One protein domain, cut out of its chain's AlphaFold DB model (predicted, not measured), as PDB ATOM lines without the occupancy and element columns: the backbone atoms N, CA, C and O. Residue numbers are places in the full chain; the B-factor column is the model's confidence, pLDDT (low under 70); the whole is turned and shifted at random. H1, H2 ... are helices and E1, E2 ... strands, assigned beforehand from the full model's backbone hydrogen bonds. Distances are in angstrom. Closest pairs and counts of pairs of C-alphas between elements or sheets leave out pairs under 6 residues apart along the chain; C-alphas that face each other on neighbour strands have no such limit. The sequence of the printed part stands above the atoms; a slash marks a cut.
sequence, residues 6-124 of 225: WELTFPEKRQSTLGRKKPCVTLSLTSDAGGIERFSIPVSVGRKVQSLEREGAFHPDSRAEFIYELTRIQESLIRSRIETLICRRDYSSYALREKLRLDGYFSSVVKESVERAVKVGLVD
ATOM      1  N   TRP A   6     -11.893 -11.886   7.717       92.12
ATOM      2  CA  TRP A   6     -12.201 -11.815   6.292       92.12
ATOM      3  C   TRP A   6     -11.262 -12.679   5.450       92.12
ATOM      4  O   TRP A   6     -10.142 -12.973   5.853       92.12
ATOM      5  N   GLU A   7     -11.729 -13.094   4.271       93.75
ATOM      6  CA  GLU A   7     -10.968 -13.950   3.356       93.75
ATOM      7  C   GLU A   7     -11.244 -13.597   1.886       93.75
ATOM      8  O   GLU A   7     -12.374 -13.273   1.505       93.75
ATOM      9  N   LEU A   8     -10.211 -13.700   1.042       94.00
ATOM     10  CA  LEU A   8     -10.301 -13.547  -0.412       94.00
ATOM     11  C   LEU A   8     -10.095 -14.883  -1.128       94.00
ATOM     12  O   LEU A   8      -9.007 -15.456  -1.110       94.00
ATOM     13  N   THR A   9     -11.098 -15.317  -1.886       94.19
ATOM     14  CA  THR A   9     -11.003 -16.486  -2.767       94.19
ATOM     15  C   THR A   9     -10.874 -16.041  -4.222       94.19
ATOM     16  O   THR A   9     -11.798 -15.461  -4.805       94.19
ATOM     17  N   PHE A  10      -9.717 -16.308  -4.833       91.88
ATOM     18  CA  PHE A  10      -9.458 -15.968  -6.233       91.88
ATOM     19  C   PHE A  10     -10.025 -17.024  -7.194       91.88
ATOM     20  O   PHE A  10      -9.968 -18.218  -6.905       91.88
ATOM     21  N   PRO A  11     -10.525 -16.607  -8.369       88.62
ATOM     22  CA  PRO A  11     -11.036 -17.531  -9.374       88.62
ATOM     23  C   PRO A  11      -9.897 -18.340 -10.015       88.62
ATOM     24  O   PRO A  11      -8.800 -17.820 -10.246       88.62
ATOM     25  N   GLU A  12     -10.164 -19.602 -10.360       82.44
ATOM     26  CA  GLU A  12      -9.187 -20.480 -11.009       82.44
ATOM     27  C   GLU A  12      -8.756 -19.950 -12.389       82.44
ATOM     28  O   GLU A  12      -9.571 -19.526 -13.211       82.44
ATOM     29  N   LYS A  13      -7.448 -20.019 -12.678       60.00
ATOM     30  CA  LYS A  13      -6.794 -19.410 -13.858       60.00
ATOM     31  C   LYS A  13      -7.295 -19.910 -15.230       60.00
ATOM     32  O   LYS A  13      -6.882 -19.352 -16.244       60.00
ATOM     33  N   ARG A  14      -8.132 -20.955 -15.294       50.12
ATOM     34  CA  ARG A  14      -8.496 -21.679 -16.530       50.12
ATOM     35  C   ARG A  14      -9.989 -21.904 -16.766       50.12
ATOM     36  O   ARG A  14     -10.332 -22.626 -17.699       50.12
ATOM     37  N   GLN A  15     -10.890 -21.271 -16.023       52.12
ATOM     38  CA  GLN A  15     -12.285 -21.272 -16.463       52.12
ATOM     39  C   GLN A  15     -12.439 -20.266 -17.606       52.12
ATOM     40  O   GLN A  15     -12.611 -19.067 -17.391       52.12
ATOM     41  N   SER A  16     -12.341 -20.755 -18.847       47.88
ATOM     42  CA  SER A  16     -12.858 -20.031 -20.004       47.88
ATOM     43  C   SER A  16     -14.339 -19.789 -19.740       47.88
ATOM     44  O   SER A  16     -15.158 -20.702 -19.842       47.88
ATOM     45  N   THR A  17     -14.697 -18.578 -19.332       49.56
ATOM     46  CA  THR A  17     -16.097 -18.244 -19.124       49.56
ATOM     47  C   THR A  17     -16.770 -18.235 -20.489       49.56
ATOM     48  O   THR A  17     -16.631 -17.274 -21.251       49.56
ATOM     49  N   LEU A  18     -17.511 -19.299 -20.805       46.62
ATOM     50  CA  LEU A  18     -18.567 -19.267 -21.811       46.62
ATOM     51  C   LEU A  18     -19.680 -18.364 -21.244       46.62
ATOM     52  O   LEU A  18     -20.662 -18.821 -20.670       46.62
ATOM     53  N   GLY A  19     -19.462 -17.046 -21.268       53.31
ATOM     54  CA  GLY A  19     -20.337 -16.092 -20.592       53.31
ATOM     55  C   GLY A  19     -19.767 -14.678 -20.486       53.31
ATOM     56  O   GLY A  19     -18.566 -14.447 -20.583       53.31
ATOM     57  N   ARG A  20     -20.663 -13.702 -20.282       59.06
ATOM     58  CA  ARG A  20     -20.349 -12.259 -20.195       59.06
ATOM     59  C   ARG A  20     -19.653 -11.832 -18.894       59.06
ATOM     60  O   ARG A  20     -19.149 -10.708 -18.838       59.06
ATOM     61  N   LYS A  21     -19.666 -12.669 -17.850       64.75
ATOM     62  CA  LYS A  21     -19.169 -12.321 -16.512       64.75
ATOM     63  C   LYS A  21     -17.678 -12.637 -16.421       64.75
ATOM     64  O   LYS A  21     -17.278 -13.774 -16.643       64.75
ATOM     65  N   LYS A  22     -16.863 -11.619 -16.136       71.31
ATOM     66  CA  LYS A  22     -15.426 -11.812 -15.925       71.31
ATOM     67  C   LYS A  22     -15.182 -12.605 -14.636       71.31
ATOM     68  O   LYS A  22     -16.026 -12.561 -13.742       71.31
ATOM     69  N   PRO A  23     -14.032 -13.291 -14.519       79.88
ATOM     70  CA  PRO A  23     -13.618 -13.868 -13.249       79.88
ATOM     71  C   PRO A  23     -13.535 -12.752 -12.198       79.88
ATOM     72  O   PRO A  23     -12.849 -11.750 -12.413       79.88
ATOM     73  N   CYS A  24     -14.251 -12.933 -11.091       87.06
ATOM     74  CA  CYS A  24     -14.256 -12.037  -9.938       87.06
ATOM     75  C   CYS A  24     -13.691 -12.769  -8.722       87.06
ATOM     76  O   CYS A  24     -13.762 -13.994  -8.646       87.06
ATOM     77  N   VAL A  25     -13.152 -12.008  -7.778       92.62
ATOM     78  CA  VAL A  25     -12.739 -12.515  -6.466       92.62
ATOM     79  C   VAL A  25     -13.964 -12.543  -5.563       92.62
ATOM     80  O   VAL A  25     -14.769 -11.605  -5.583       92.62
ATOM     81  N   THR A  26     -14.109 -13.621  -4.799       93.56
ATOM     82  CA  THR A  26     -15.113 -13.720  -3.740       93.56
ATOM     83  C   THR A  26     -14.477 -13.242  -2.447       93.56
ATOM     84  O   THR A  26     -13.477 -13.803  -2.013       93.56
ATOM     85  N   LEU A  27     -15.041 -12.198  -1.856       93.19
ATOM     86  CA  LEU A  27     -14.679 -11.709  -0.531       93.19
ATOM     87  C   LEU A  27     -15.707 -12.237   0.470       93.19
ATOM     88  O   LEU A  27     -16.900 -12.025   0.256       93.19
ATOM     89  N   SER A  28     -15.252 -12.865   1.549       93.56
ATOM     90  CA  SER A  28     -16.099 -13.298   2.664       93.56
ATOM     91  C   SER A  28     -15.750 -12.493   3.914       93.56
ATOM     92  O   SER A  28     -14.581 -12.447   4.283       93.56
ATOM     93  N   LEU A  29     -16.739 -11.864   4.549       92.38
ATOM     94  CA  LEU A  29     -16.624 -11.243   5.872       92.38
ATOM     95  C   LEU A  29     -17.362 -12.114   6.889       92.38
ATOM     96  O   LEU A  29     -18.522 -12.455   6.661       92.38
ATOM     97  N   THR A  30     -16.722 -12.426   8.008       89.81
ATOM     98  CA  THR A  30     -17.314 -13.193   9.107       89.81
ATOM     99  C   THR A  30     -17.585 -12.254  10.275       89.81
ATOM    100  O   THR A  30     -16.677 -11.584  10.763       89.81
ATOM    101  N   SER A  31     -18.843 -12.174  10.708       81.69
ATOM    102  CA  SER A  31     -19.236 -11.387  11.877       81.69
ATOM    103  C   SER A  31     -18.950 -12.124  13.187       81.69
ATOM    104  O   SER A  31     -18.878 -13.353  13.214       81.69
ATOM    105  N   ASP A  32     -18.896 -11.380  14.292       76.19
ATOM    106  CA  ASP A  32     -18.727 -11.925  15.649       76.19
ATOM    107  C   ASP A  32     -19.840 -12.925  16.035       76.19
ATOM    108  O   ASP A  32     -19.623 -13.821  16.845       76.19
ATOM    109  N   ALA A  33     -21.023 -12.820  15.415       77.62
ATOM    110  CA  ALA A  33     -22.144 -13.750  15.591       77.62
ATOM    111  C   ALA A  33     -22.082 -14.985  14.660       77.62
ATOM    112  O   ALA A  33     -23.040 -15.753  14.591       77.62
ATOM    113  N   GLY A  34     -20.991 -15.161  13.904       75.56
ATOM    114  CA  GLY A  34     -20.778 -16.281  12.979       75.56
ATOM    115  C   GLY A  34     -21.468 -16.142  11.615       75.56
ATOM    116  O   GLY A  34     -21.464 -17.082  10.822       75.56
ATOM    117  N   GLY A  35     -22.066 -14.985  11.312       84.62
ATOM    118  CA  GLY A  35     -22.691 -14.725  10.015       84.62
ATOM    119  C   GLY A  35     -21.646 -14.430   8.939       84.62
ATOM    120  O   GLY A  35     -20.777 -13.586   9.147       84.62
ATOM    121  N   ILE A  36     -21.744 -15.091   7.781       88.31
ATOM    122  CA  ILE A  36     -20.833 -14.870   6.649       88.31
ATOM    123  C   ILE A  36     -21.530 -14.029   5.581       88.31
ATOM    124  O   ILE A  36     -22.502 -14.467   4.962       88.31
ATOM    125  N   GLU A  37     -20.997 -12.843   5.312       91.12
ATOM    126  CA  GLU A  37     -21.409 -11.986   4.204       91.12
ATOM    127  C   GLU A  37     -20.433 -12.151   3.036       91.12
ATOM    128  O   GLU A  37     -19.219 -12.143   3.229       91.12
ATOM    129  N   ARG A  38     -20.948 -12.311   1.812       92.06
ATOM    130  CA  ARG A  38     -20.114 -12.514   0.620       92.06
ATOM    131  C   ARG A  38     -20.326 -11.425  -0.414       92.06
ATOM    132  O   ARG A  38     -21.456 -11.128  -0.796       92.06
ATOM    133  N   PHE A  39     -19.222 -10.921  -0.950       89.31
ATOM    134  CA  PHE A  39     -19.200  -9.938  -2.024       89.31
ATOM    135  C   PHE A  39     -18.395 -10.451  -3.208       89.31
ATOM    136  O   PHE A  39     -17.462 -11.241  -3.071       89.31
ATOM    137  N   SER A  40     -18.737  -9.953  -4.390       91.12
ATOM    138  CA  SER A  40     -17.930 -10.144  -5.587       91.12
ATOM    139  C   SER A  40     -17.190  -8.849  -5.878       91.12
ATOM    140  O   SER A  40     -17.827  -7.801  -5.940       91.12
ATOM    141  N   ILE A  41     -15.873  -8.929  -6.060       94.25
ATOM    142  CA  ILE A  41     -15.029  -7.779  -6.401       94.25
ATOM    143  C   ILE A  41     -14.168  -8.081  -7.635       94.25
ATOM    144  O   ILE A  41     -13.865  -9.248  -7.918       94.25
ATOM    145  N   PRO A  42     -13.726  -7.059  -8.388       95.19
ATOM    146  CA  PRO A  42     -12.822  -7.262  -9.510       95.19
ATOM    147  C   PRO A  42     -11.497  -7.887  -9.056       95.19
ATOM    148  O   PRO A  42     -10.963  -7.552  -7.999       95.19
ATOM    149  N   VAL A  43     -10.891  -8.728  -9.899       93.69
ATOM    150  CA  VAL A  43      -9.583  -9.349  -9.602       93.69
ATOM    151  C   VAL A  43      -8.485  -8.315  -9.342       93.69
ATOM    152  O   VAL A  43      -7.628  -8.540  -8.494       93.69
ATOM    153  N   SER A  44      -8.506  -7.170 -10.030       94.94
ATOM    154  CA  SER A  44      -7.561  -6.073  -9.774       94.94
ATOM    155  C   SER A  44      -7.696  -5.502  -8.362       94.94
ATOM    156  O   SER A  44      -6.686  -5.188  -7.741       94.94
ATOM    157  N   VAL A  45      -8.925  -5.412  -7.850       96.25
ATOM    158  CA  VAL A  45      -9.223  -4.923  -6.498       96.25
ATOM    159  C   VAL A  45      -8.763  -5.950  -5.472       96.25
ATOM    160  O   VAL A  45      -7.992  -5.598  -4.588       96.25
ATOM    161  N   GLY A  46      -9.115  -7.229  -5.649       95.31
ATOM    162  CA  GLY A  46      -8.655  -8.301  -4.757       95.31
ATOM    163  C   GLY A  46      -7.128  -8.399  -4.675       95.31
ATOM    164  O   GLY A  46      -6.576  -8.519  -3.588       95.31
ATOM    165  N   ARG A  47      -6.417  -8.256  -5.806       95.88
ATOM    166  CA  ARG A  47      -4.941  -8.198  -5.812       95.88
ATOM    167  C   ARG A  47      -4.395  -6.991  -5.051       95.88
ATOM    168  O   ARG A  47      -3.371  -7.118  -4.389       95.88
ATOM    169  N   LYS A  48      -5.040  -5.825  -5.162       96.56
ATOM    170  CA  LYS A  48      -4.600  -4.620  -4.451       96.56
ATOM    171  C   LYS A  48      -4.820  -4.752  -2.944       96.56
ATOM    172  O   LYS A  48      -3.899  -4.431  -2.204       96.56
ATOM    173  N   VAL A  49      -5.966  -5.288  -2.519       95.81
ATOM    174  CA  VAL A  49      -6.253  -5.600  -1.107       95.81
ATOM    175  C   VAL A  49      -5.202  -6.561  -0.545       95.81
ATOM    176  O   VAL A  49      -4.549  -6.227   0.433       95.81
ATOM    177  N   GLN A  50      -4.930  -7.680  -1.228       95.19
ATOM    178  CA  GLN A  50      -3.904  -8.646  -0.806       95.19
ATOM    179  C   GLN A  50      -2.482  -8.048  -0.755       95.19
ATOM    180  O   GLN A  50      -1.629  -8.507   0.001       95.19
ATOM    181  N   SER A  51      -2.170  -7.048  -1.588       96.38
ATOM    182  CA  SER A  51      -0.888  -6.336  -1.491       96.38
ATOM    183  C   SER A  51      -0.825  -5.479  -0.234       96.38
ATOM    184  O   SER A  51       0.125  -5.604   0.527       96.38
ATOM    185  N   LEU A  52      -1.857  -4.664   0.001       94.94
ATOM    186  CA  LEU A  52      -1.910  -3.754   1.142       94.94
ATOM    187  C   LEU A  52      -1.957  -4.510   2.476       94.94
ATOM    188  O   LEU A  52      -1.326  -4.080   3.431       94.94
ATOM    189  N   GLU A  53      -2.638  -5.655   2.531       93.31
ATOM    190  CA  GLU A  53      -2.639  -6.539   3.702       93.31
ATOM    191  C   GLU A  53      -1.226  -7.048   4.022       93.31
ATOM    192  O   GLU A  53      -0.765  -6.919   5.153       93.31
ATOM    193  N   ARG A  54      -0.487  -7.551   3.019       93.56
ATOM    194  CA  ARG A  54       0.909  -8.001   3.199       93.56
ATOM    195  C   ARG A  54       1.856  -6.870   3.603       93.56
ATOM    196  O   ARG A  54       2.851  -7.124   4.269       93.56
ATOM    197  N   GLU A  55       1.559  -5.648   3.174       94.94
ATOM    198  CA  GLU A  55       2.292  -4.430   3.534       94.94
ATOM    199  C   GLU A  55       1.887  -3.886   4.919       94.94
ATOM    200  O   GLU A  55       2.467  -2.906   5.377       94.94
ATOM    201  N   GLY A  56       0.900  -4.494   5.590       92.12
ATOM    202  CA  GLY A  56       0.373  -4.017   6.872       92.12
ATOM    203  C   GLY A  56      -0.423  -2.711   6.769       92.12
ATOM    204  O   GLY A  56      -0.649  -2.063   7.780       92.12
ATOM    205  N   ALA A  57      -0.843  -2.317   5.564       91.69
ATOM    206  CA  ALA A  57      -1.566  -1.076   5.270       91.69
ATOM    207  C   ALA A  57      -3.083  -1.278   5.074       91.69
ATOM    208  O   ALA A  57      -3.785  -0.352   4.670       91.69
ATOM    209  N   PHE A  58      -3.594  -2.491   5.305       92.31
ATOM    210  CA  PHE A  58      -5.021  -2.813   5.238       92.31
ATOM    211  C   PHE A  58      -5.406  -3.687   6.435       92.31
ATOM    212  O   PHE A  58      -5.218  -4.901   6.410       92.31
ATOM    213  N   HIS A  59      -5.917  -3.051   7.488       89.44
ATOM    214  CA  HIS A  59      -6.260  -3.684   8.766       89.44
ATOM    215  C   HIS A  59      -7.586  -3.124   9.323       89.44
ATOM    216  O   HIS A  59      -7.600  -2.421  10.326       89.44
ATOM    217  N   PRO A  60      -8.722  -3.366   8.654       91.00
ATOM    218  CA  PRO A  60      -9.994  -2.820   9.112       91.00
ATOM    219  C   PRO A  60     -10.427  -3.447  10.445       91.00
ATOM    220  O   PRO A  60     -10.561  -4.668  10.550       91.00
ATOM    221  N   ASP A  61     -10.728  -2.604  11.429       88.50
ATOM    222  CA  ASP A  61     -11.177  -2.999  12.768       88.50
ATOM    223  C   ASP A  61     -12.680  -3.303  12.805       88.50
ATOM    224  O   ASP A  61     -13.196  -3.922  13.735       88.50
ATOM    225  N   SER A  62     -13.422  -2.865  11.786       90.38
ATOM    226  CA  SER A  62     -14.866  -3.068  11.699       90.38
ATOM    227  C   SER A  62     -15.337  -3.305  10.272       90.38
ATOM    228  O   SER A  62     -14.694  -2.919   9.296       90.38
ATOM    229  N   ARG A  63     -16.539  -3.875  10.133       90.50
ATOM    230  CA  ARG A  63     -17.206  -4.006   8.828       90.50
ATOM    231  C   ARG A  63     -17.340  -2.656   8.117       90.50
ATOM    232  O   ARG A  63     -17.172  -2.589   6.904       90.50
ATOM    233  N   ALA A  64     -17.679  -1.593   8.847       91.25
ATOM    234  CA  ALA A  64     -17.863  -0.266   8.262       91.25
ATOM    235  C   ALA A  64     -16.551   0.266   7.669       91.25
ATOM    236  O   ALA A  64     -16.535   0.721   6.526       91.25
ATOM    237  N   GLU A  65     -15.456   0.124   8.413       92.94
ATOM    238  CA  GLU A  65     -14.117   0.494   7.956       92.94
ATOM    239  C   GLU A  65     -13.657  -0.363   6.775       92.94
ATOM    240  O   GLU A  65     -13.171   0.175   5.782       92.94
ATOM    241  N   PHE A  66     -13.910  -1.677   6.812       93.31
ATOM    242  CA  PHE A  66     -13.619  -2.571   5.691       93.31
ATOM    243  C   PHE A  66     -14.298  -2.080   4.406       93.31
ATOM    244  O   PHE A  66     -13.663  -1.963   3.357       93.31
ATOM    245  N   ILE A  67     -15.603  -1.795   4.472       93.75
ATOM    246  CA  ILE A  67     -16.372  -1.336   3.311       93.75
ATOM    247  C   ILE A  67     -15.875   0.029   2.830       93.75
ATOM    248  O   ILE A  67     -15.798   0.244   1.618       93.75
ATOM    249  N   TYR A  68     -15.513   0.928   3.744       94.38
ATOM    250  CA  TYR A  68     -14.945   2.230   3.410       94.38
ATOM    251  C   TYR A  68     -13.615   2.094   2.653       94.38
ATOM    252  O   TYR A  68     -13.494   2.591   1.530       94.38
ATOM    253  N   GLU A  69     -12.654   1.346   3.194       94.88
ATOM    254  CA  GLU A  69     -11.346   1.142   2.562       94.88
ATOM    255  C   GLU A  69     -11.464   0.393   1.227       94.88
ATOM    256  O   GLU A  69     -10.871   0.789   0.218       94.88
ATOM    257  N   LEU A  70     -12.318  -0.635   1.154       95.19
ATOM    258  CA  LEU A  70     -12.584  -1.334  -0.102       95.19
ATOM    259  C   LEU A  70     -13.207  -0.404  -1.158       95.19
ATOM    260  O   LEU A  70     -12.887  -0.518  -2.344       95.19
ATOM    261  N   THR A  71     -14.095   0.506  -0.754       95.75
ATOM    262  CA  THR A  71     -14.709   1.494  -1.655       95.75
ATOM    263  C   THR A  71     -13.646   2.435  -2.223       95.75
ATOM    264  O   THR A  71     -13.557   2.566  -3.445       95.75
ATOM    265  N   ARG A  72     -12.747   2.965  -1.383       95.62
ATOM    266  CA  ARG A  72     -11.620   3.813  -1.817       95.62
ATOM    267  C   ARG A  72     -10.687   3.104  -2.801       95.62
ATOM    268  O   ARG A  72     -10.287   3.675  -3.819       95.62
ATOM    269  N   ILE A  73     -10.359   1.835  -2.540       96.12
ATOM    270  CA  ILE A  73      -9.538   1.023  -3.455       96.12
ATOM    271  C   ILE A  73     -10.250   0.851  -4.806       96.12
ATOM    272  O   ILE A  73      -9.624   0.962  -5.866       96.12
ATOM    273  N   GLN A  74     -11.562   0.593  -4.791       97.06
ATOM    274  CA  GLN A  74     -12.357   0.467  -6.012       97.06
ATOM    275  C   GLN A  74     -12.415   1.774  -6.809       97.06
ATOM    276  O   GLN A  74     -12.229   1.725  -8.023       97.06
ATOM    277  N   GLU A  75     -12.623   2.919  -6.159       95.19
ATOM    278  CA  GLU A  75     -12.640   4.249  -6.789       95.19
ATOM    279  C   GLU A  75     -11.320   4.580  -7.494       95.19
ATOM    280  O   GLU A  75     -11.312   5.125  -8.601       95.19
ATOM    281  N   SER A  76     -10.188   4.195  -6.903       94.00
ATOM    282  CA  SER A  76      -8.889   4.369  -7.554       94.00
ATOM    283  C   SER A  76      -8.763   3.507  -8.818       94.00
ATOM    284  O   SER A  76      -8.348   3.995  -9.872       94.00
ATOM    285  N   LEU A  77      -9.142   2.229  -8.743       97.06
ATOM    286  CA  LEU A  77      -8.922   1.266  -9.828       97.06
ATOM    287  C   LEU A  77      -9.958   1.367 -10.956       97.06
ATOM    288  O   LEU A  77      -9.644   1.073 -12.117       97.06
ATOM    289  N   ILE A  78     -11.186   1.791 -10.646       97.31
ATOM    290  CA  ILE A  78     -12.254   1.929 -11.639       97.31
ATOM    291  C   ILE A  78     -11.932   3.023 -12.658       97.31
ATOM    292  O   ILE A  78     -12.287   2.879 -13.827       97.31
ATOM    293  N   ARG A  79     -11.190   4.068 -12.265       94.31
ATOM    294  CA  ARG A  79     -10.751   5.137 -13.170       94.31
ATOM    295  C   ARG A  79      -9.898   4.595 -14.317       94.31
ATOM    296  O   ARG A  79     -10.289   4.717 -15.476       94.31
ATOM    297  N   SER A  80      -8.793   3.915 -14.006       94.56
ATOM    298  CA  SER A  80      -7.930   3.299 -15.026       94.56
ATOM    299  C   SER A  80      -8.682   2.249 -15.845       94.56
ATOM    300  O   SER A  80      -8.411   2.034 -17.032       94.56
ATOM    301  N   ARG A  81      -9.675   1.590 -15.230       95.81
ATOM    302  CA  ARG A  81     -10.545   0.655 -15.938       95.81
ATOM    303  C   ARG A  81     -11.431   1.357 -16.967       95.81
ATOM    304  O   ARG A  81     -11.535   0.839 -18.079       95.81
ATOM    305  N   ILE A  82     -12.051   2.482 -16.615       96.69
ATOM    306  CA  ILE A  82     -12.863   3.303 -17.523       96.69
ATOM    307  C   ILE A  82     -12.002   3.783 -18.690       96.69
ATOM    308  O   ILE A  82     -12.370   3.520 -19.830       96.69
ATOM    309  N   GLU A  83     -10.832   4.363 -18.415       94.12
ATOM    310  CA  GLU A  83      -9.873   4.828 -19.431       94.12
ATOM    311  C   GLU A  83      -9.525   3.702 -20.424       94.12
ATOM    312  O   GLU A  83      -9.663   3.848 -21.637       94.12
ATOM    313  N   THR A  84      -9.203   2.507 -19.917       94.88
ATOM    314  CA  THR A  84      -8.918   1.338 -20.767       94.88
ATOM    315  C   THR A  84     -10.112   0.918 -21.636       94.88
ATOM    316  O   THR A  84      -9.924   0.384 -22.732       94.88
ATOM    317  N   LEU A  85     -11.343   1.060 -21.135       95.38
ATOM    318  CA  LEU A  85     -12.551   0.676 -21.865       95.38
ATOM    319  C   LEU A  85     -12.851   1.663 -22.994       95.38
ATOM    320  O   LEU A  85     -13.035   1.222 -24.129       95.38
ATOM    321  N   ILE A  86     -12.863   2.963 -22.690       93.88
ATOM    322  CA  ILE A  86     -13.226   4.015 -23.649       93.88
ATOM    323  C   ILE A  86     -12.185   4.171 -24.764       93.88
ATOM    324  O   ILE A  86     -12.557   4.398 -25.908       93.88
ATOM    325  N   CYS A  87     -10.896   3.924 -24.489       92.81
ATOM    326  CA  CYS A  87      -9.855   3.946 -25.526       92.81
ATOM    327  C   CYS A  87     -10.027   2.853 -26.594       92.81
ATOM    328  O   CYS A  87      -9.448   2.950 -27.672       92.81
ATOM    329  N   ARG A  88     -10.778   1.779 -26.311       92.44
ATOM    330  CA  ARG A  88     -10.977   0.670 -27.263       92.44
ATOM    331  C   ARG A  88     -12.192   0.864 -28.159       92.44
ATOM    332  O   ARG A  88     -12.223   0.306 -29.251       92.44
ATOM    333  N   ARG A  89     -13.225   1.537 -27.654       90.50
ATOM    334  CA  ARG A  89     -14.476   1.836 -28.359       90.50
ATOM    335  C   ARG A  89     -15.306   2.817 -27.542       90.50
ATOM    336  O   ARG A  89     -15.194   2.837 -26.318       90.50
ATOM    337  N   ASP A  90     -16.237   3.492 -28.202       91.25
ATOM    338  CA  ASP A  90     -17.244   4.291 -27.511       91.25
ATOM    339  C   ASP A  90     -18.202   3.427 -26.673       91.25
ATOM    340  O   ASP A  90     -18.561   2.292 -27.020       91.25
ATOM    341  N   TYR A  91     -18.652   4.010 -25.564       94.50
ATOM    342  CA  TYR A  91     -19.655   3.455 -24.664       94.50
ATOM    343  C   TYR A  91     -20.747   4.494 -24.419       94.50
ATOM    344  O   TYR A  91     -20.433   5.662 -24.220       94.50
ATOM    345  N   SER A  92     -22.006   4.051 -24.335       95.00
ATOM    346  CA  SER A  92     -23.013   4.819 -23.600       95.00
ATOM    347  C   SER A  92     -22.779   4.690 -22.097       95.00
ATOM    348  O   SER A  92     -22.227   3.687 -21.628       95.00
ATOM    349  N   SER A  93     -23.257   5.657 -21.322       96.06
ATOM    350  CA  SER A  93     -23.215   5.651 -19.864       96.06
ATOM    351  C   SER A  93     -23.865   4.386 -19.302       96.06
ATOM    352  O   SER A  93     -23.309   3.735 -18.419       96.06
ATOM    353  N   TYR A  94     -24.995   3.955 -19.866       95.12
ATOM    354  CA  TYR A  94     -25.647   2.692 -19.520       95.12
ATOM    355  C   TYR A  94     -24.754   1.475 -19.805       95.12
ATOM    356  O   TYR A  94     -24.523   0.653 -18.919       95.12
ATOM    357  N   ALA A  95     -24.196   1.372 -21.016       93.81
ATOM    358  CA  ALA A  95     -23.336   0.251 -21.386       93.81
ATOM    359  C   ALA A  95     -22.054   0.204 -20.539       93.81
ATOM    360  O   ALA A  95     -21.546  -0.884 -20.252       93.81
ATOM    361  N   LEU A  96     -21.532   1.366 -20.141       96.19
ATOM    362  CA  LEU A  96     -20.383   1.473 -19.253       96.19
ATOM    363  C   LEU A  96     -20.736   1.018 -17.830       96.19
ATOM    364  O   LEU A  96     -20.008   0.191 -17.281       96.19
ATOM    365  N   ARG A  97     -21.870   1.469 -17.268       96.50
ATOM    366  CA  ARG A  97     -22.363   1.011 -15.951       96.50
ATOM    367  C   ARG A  97     -22.515  -0.503 -15.918       96.50
ATOM    368  O   ARG A  97     -21.926  -1.153 -15.057       96.50
ATOM    369  N   GLU A  98     -23.225  -1.069 -16.890       93.81
ATOM    370  CA  GLU A  98     -23.423  -2.517 -16.986       93.81
ATOM    371  C   GLU A  98     -22.093  -3.258 -17.091       93.81
ATOM    372  O   GLU A  98     -21.875  -4.274 -16.427       93.81
ATOM    373  N   LYS A  99     -21.151  -2.724 -17.878       94.25
ATOM    374  CA  LYS A  99     -19.842  -3.351 -18.015       94.25
ATOM    375  C   LYS A  99     -19.055  -3.354 -16.703       94.25
ATOM    376  O   LYS A  99     -18.434  -4.368 -16.390       94.25
ATOM    377  N   LEU A 100     -19.066  -2.254 -15.956       95.56
ATOM    378  CA  LEU A 100     -18.339  -2.132 -14.690       95.56
ATOM    379  C   LEU A 100     -18.992  -2.965 -13.576       95.56
ATOM    380  O   LEU A 100     -18.280  -3.628 -12.825       95.56
ATOM    381  N   ARG A 101     -20.329  -3.043 -13.529       93.94
ATOM    382  CA  ARG A 101     -21.050  -3.957 -12.621       93.94
ATOM    383  C   ARG A 101     -20.700  -5.417 -12.896       93.94
ATOM    384  O   ARG A 101     -20.412  -6.168 -11.971       93.94
ATOM    385  N   LEU A 102     -20.660  -5.818 -14.170       91.81
ATOM    386  CA  LEU A 102     -20.244  -7.170 -14.570       91.81
ATOM    387  C   LEU A 102     -18.767  -7.469 -14.279       91.81
ATOM    388  O   LEU A 102     -18.405  -8.638 -14.159       91.81
ATOM    389  N   ASP A 103     -17.923  -6.438 -14.193       92.00
ATOM    390  CA  ASP A 103     -16.523  -6.567 -13.780       92.00
ATOM    391  C   ASP A 103     -16.379  -6.701 -12.244       92.00
ATOM    392  O   ASP A 103     -15.286  -7.012 -11.779       92.00
ATOM    393  N   GLY A 104     -17.463  -6.516 -11.474       93.06
ATOM    394  CA  GLY A 104     -17.523  -6.722 -10.021       93.06
ATOM    395  C   GLY A 104     -17.487  -5.446  -9.178       93.06
ATOM    396  O   GLY A 104     -17.434  -5.545  -7.959       93.06
ATOM    397  N   TYR A 105     -17.496  -4.256  -9.786       95.81
ATOM    398  CA  TYR A 105     -17.455  -3.003  -9.025       95.81
ATOM    399  C   TYR A 105     -18.773  -2.733  -8.288       95.81
ATOM    400  O   TYR A 105     -19.862  -3.008  -8.803       95.81
ATOM    401  N   PHE A 106     -18.676  -2.137  -7.099       95.19
ATOM    402  CA  PHE A 106     -19.835  -1.761  -6.290       95.19
ATOM    403  C   PHE A 106     -20.724  -0.735  -6.995       95.19
ATOM    404  O   PHE A 106     -20.250   0.175  -7.673       95.19
ATOM    405  N   SER A 107     -22.039  -0.863  -6.799       95.06
ATOM    406  CA  SER A 107     -23.031  -0.025  -7.490       95.06
ATOM    407  C   SER A 107     -22.841   1.471  -7.224       95.06
ATOM    408  O   SER A 107     -23.021   2.264  -8.144       95.06
ATOM    409  N   SER A 108     -22.466   1.847  -5.995       95.31
ATOM    410  CA  SER A 108     -22.151   3.230  -5.612       95.31
ATOM    411  C   SER A 108     -20.960   3.769  -6.405       95.31
ATOM    412  O   SER A 108     -21.098   4.765  -7.111       95.31
ATOM    413  N   VAL A 109     -19.842   3.037  -6.392       97.25
ATOM    414  CA  VAL A 109     -18.606   3.390  -7.108       97.25
ATOM    415  C   VAL A 109     -18.847   3.508  -8.615       97.25
ATOM    416  O   VAL A 109     -18.384   4.452  -9.254       97.25
ATOM    417  N   VAL A 110     -19.602   2.569  -9.199       97.94
ATOM    418  CA  VAL A 110     -19.962   2.597 -10.625       97.94
ATOM    419  C   VAL A 110     -20.790   3.831 -10.962       97.94
ATOM    420  O   VAL A 110     -20.514   4.482 -11.971       97.94
ATOM    421  N   LYS A 111     -21.810   4.136 -10.150       97.12
ATOM    422  CA  LYS A 111     -22.694   5.283 -10.371       97.12
ATOM    423  C   LYS A 111     -21.883   6.575 -10.404       97.12
ATOM    424  O   LYS A 111     -21.904   7.260 -11.424       97.12
ATOM    425  N   GLU A 112     -21.122   6.842  -9.347       97.25
ATOM    426  CA  GLU A 112     -20.348   8.076  -9.209       97.25
ATOM    427  C   GLU A 112     -19.271   8.208 -10.293       97.25
ATOM    428  O   GLU A 112     -19.135   9.252 -10.933       97.25
ATOM    429  N   SER A 113     -18.544   7.123 -10.577       97.75
ATOM    430  CA  SER A 113     -17.466   7.151 -11.573       97.75
ATOM    431  C   SER A 113     -17.985   7.384 -12.990       97.75
ATOM    432  O   SER A 113     -17.354   8.099 -13.770       97.75
ATOM    433  N   VAL A 114     -19.140   6.806 -13.341       97.69
ATOM    434  CA  VAL A 114     -19.762   7.027 -14.655       97.69
ATOM    435  C   VAL A 114     -20.360   8.428 -14.743       97.69
ATOM    436  O   VAL A 114     -20.185   9.082 -15.766       97.69
ATOM    437  N   GLU A 115     -21.027   8.914 -13.694       96.88
ATOM    438  CA  GLU A 115     -21.534  10.294 -13.643       96.88
ATOM    439  C   GLU A 115     -20.399  11.304 -13.821       96.88
ATOM    440  O   GLU A 115     -20.514  12.230 -14.626       96.88
ATOM    441  N   ARG A 116     -19.257  11.080 -13.161       96.81
ATOM    442  CA  ARG A 116     -18.055  11.886 -13.365       96.81
ATOM    443  C   ARG A 116     -17.550  11.799 -14.801       96.81
ATOM    444  O   ARG A 116     -17.264  12.840 -15.382       96.81
ATOM    445  N   ALA A 117     -17.452  10.597 -15.373       96.56
ATOM    446  CA  ALA A 117     -16.993  10.402 -16.749       96.56
ATOM    447  C   ALA A 117     -17.883  11.130 -17.772       96.56
ATOM    448  O   ALA A 117     -17.361  11.718 -18.716       96.56
ATOM    449  N   VAL A 118     -19.202  11.151 -17.555       96.25
ATOM    450  CA  VAL A 118     -20.142  11.942 -18.364       96.25
ATOM    451  C   VAL A 118     -19.909  13.437 -18.154       96.25
ATOM    452  O   VAL A 118     -19.740  14.176 -19.119       96.25
ATOM    453  N   LYS A 119     -19.815  13.889 -16.897       96.81
ATOM    454  CA  LYS A 119     -19.612  15.305 -16.553       96.81
ATOM    455  C   LYS A 119     -18.345  15.901 -17.176       96.81
ATOM    456  O   LYS A 119     -18.349  17.070 -17.541       96.81
ATOM    457  N   VAL A 120     -17.266  15.123 -17.279       96.06
ATOM    458  CA  VAL A 120     -16.000  15.573 -17.889       96.06
ATOM    459  C   VAL A 120     -15.906  15.291 -19.396       96.06
ATOM    460  O   VAL A 120     -14.844  15.489 -19.978       96.06
ATOM    461  N   GLY A 121     -16.973  14.797 -20.029       94.06
ATOM    462  CA  GLY A 121     -17.015  14.538 -21.473       94.06
ATOM    463  C   GLY A 121     -16.242  13.299 -21.945       94.06
ATOM    464  O   GLY A 121     -16.068  13.111 -23.148       94.06
ATOM    465  N   LEU A 122     -15.793  12.423 -21.036       94.25
ATOM    466  CA  LEU A 122     -15.203  11.127 -21.410       94.25
ATOM    467  C   LEU A 122     -16.255  10.169 -21.986       94.25
ATOM    468  O   LEU A 122     -15.931   9.303 -22.797       94.25
ATOM    469  N   VAL A 123     -17.505  10.316 -21.549       95.75
ATOM    470  CA  VAL A 123     -18.665   9.578 -22.051       95.75
ATOM    471  C   VAL A 123     -19.695  10.583 -22.536       95.75
ATOM    472  O   VAL A 123     -20.084  11.474 -21.790       95.75
ATOM    473  N   ASP A 124     -20.155  10.402 -23.767       95.44
ATOM    474  CA  ASP A 124     -21.141  11.273 -24.396       95.44
ATOM    475  C   ASP A 124     -22.259  10.414 -24.994       95.44
ATOM    476  O   ASP A 124     -22.091   9.751 -26.023       95.44
TER     477      ASP A 124
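Overview. This is residues 6 to 124 of the 225 residues of the protein "Regulatory protein RecX" of Atopobium sp. oral taxon 199 str. F0494 (UniProt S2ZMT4). One long helix, H2, runs along the longest axis, with H1 packing on its middle and the helical hairpin H3 and H4 packing on it through H4. A small sheet and H1 make one end of the domain, and the hairpin makes the other. The printed part has 119 residues, with E1, E2, E3, H1, H2, H3 and H4 in that order: mixed, helices and strands. The sheet runs E1 E2 E3, antiparallel; the whole is compact, with a radius of gyration of the C-alphas of 15.3 A and spans of 46 by 33 by 27 A.

Arrangement. Start with E1, residues 6 to 9, E2, residues 24 to 30, and E3, residues 36 to 42, a meander, each strand the antiparallel neighbour of the one before. Look for N 7 and O 28, 2.9 A apart, and N 27 and O 39, 2.9 A, both within hydrogen-bond range. H1, residues 43 to 54, is on the sheet at a height of 10.0 A, over E1 and E2. Its residues 44 to 49 touch H2, residues 63 to 86, the closest C-alphas being Val 45 and Gln 74, 6.3 A, at a steep tilt of 46 degrees. H4, residues 107 to 119, touches H2 at the C-alphas of Val 109 and Glu 75, 6.0 A. H3, residues 93 to 102, touches H4 in a helical hairpin, closest C-alphas Arg 97 and Val 110, 6.1 A, and only grazes the sheet. Every O i to N i+4 pair is within hydrogen-bond range in H1, H3 and H4; in H2, 18 of 20 are.

Along the chain. Find C-alpha 6 at (-12.201, -11.815, 6.292), where E1 begins. H2 runs 33.7 A from C-alpha 63 at (-17.206, -4.006, 8.828), with a kink of 30 degrees near residue 77. H4 ends at C-alpha 119, (-19.612, 15.305, -16.553).

Size, cuts and confidence. The C-alphas farthest apart, Ala 33 and Arg 89, are 47.3 A apart. The printed part has no cut; the link E1 to E2 is long, and its residues 13 to 21 are under pLDDT 70.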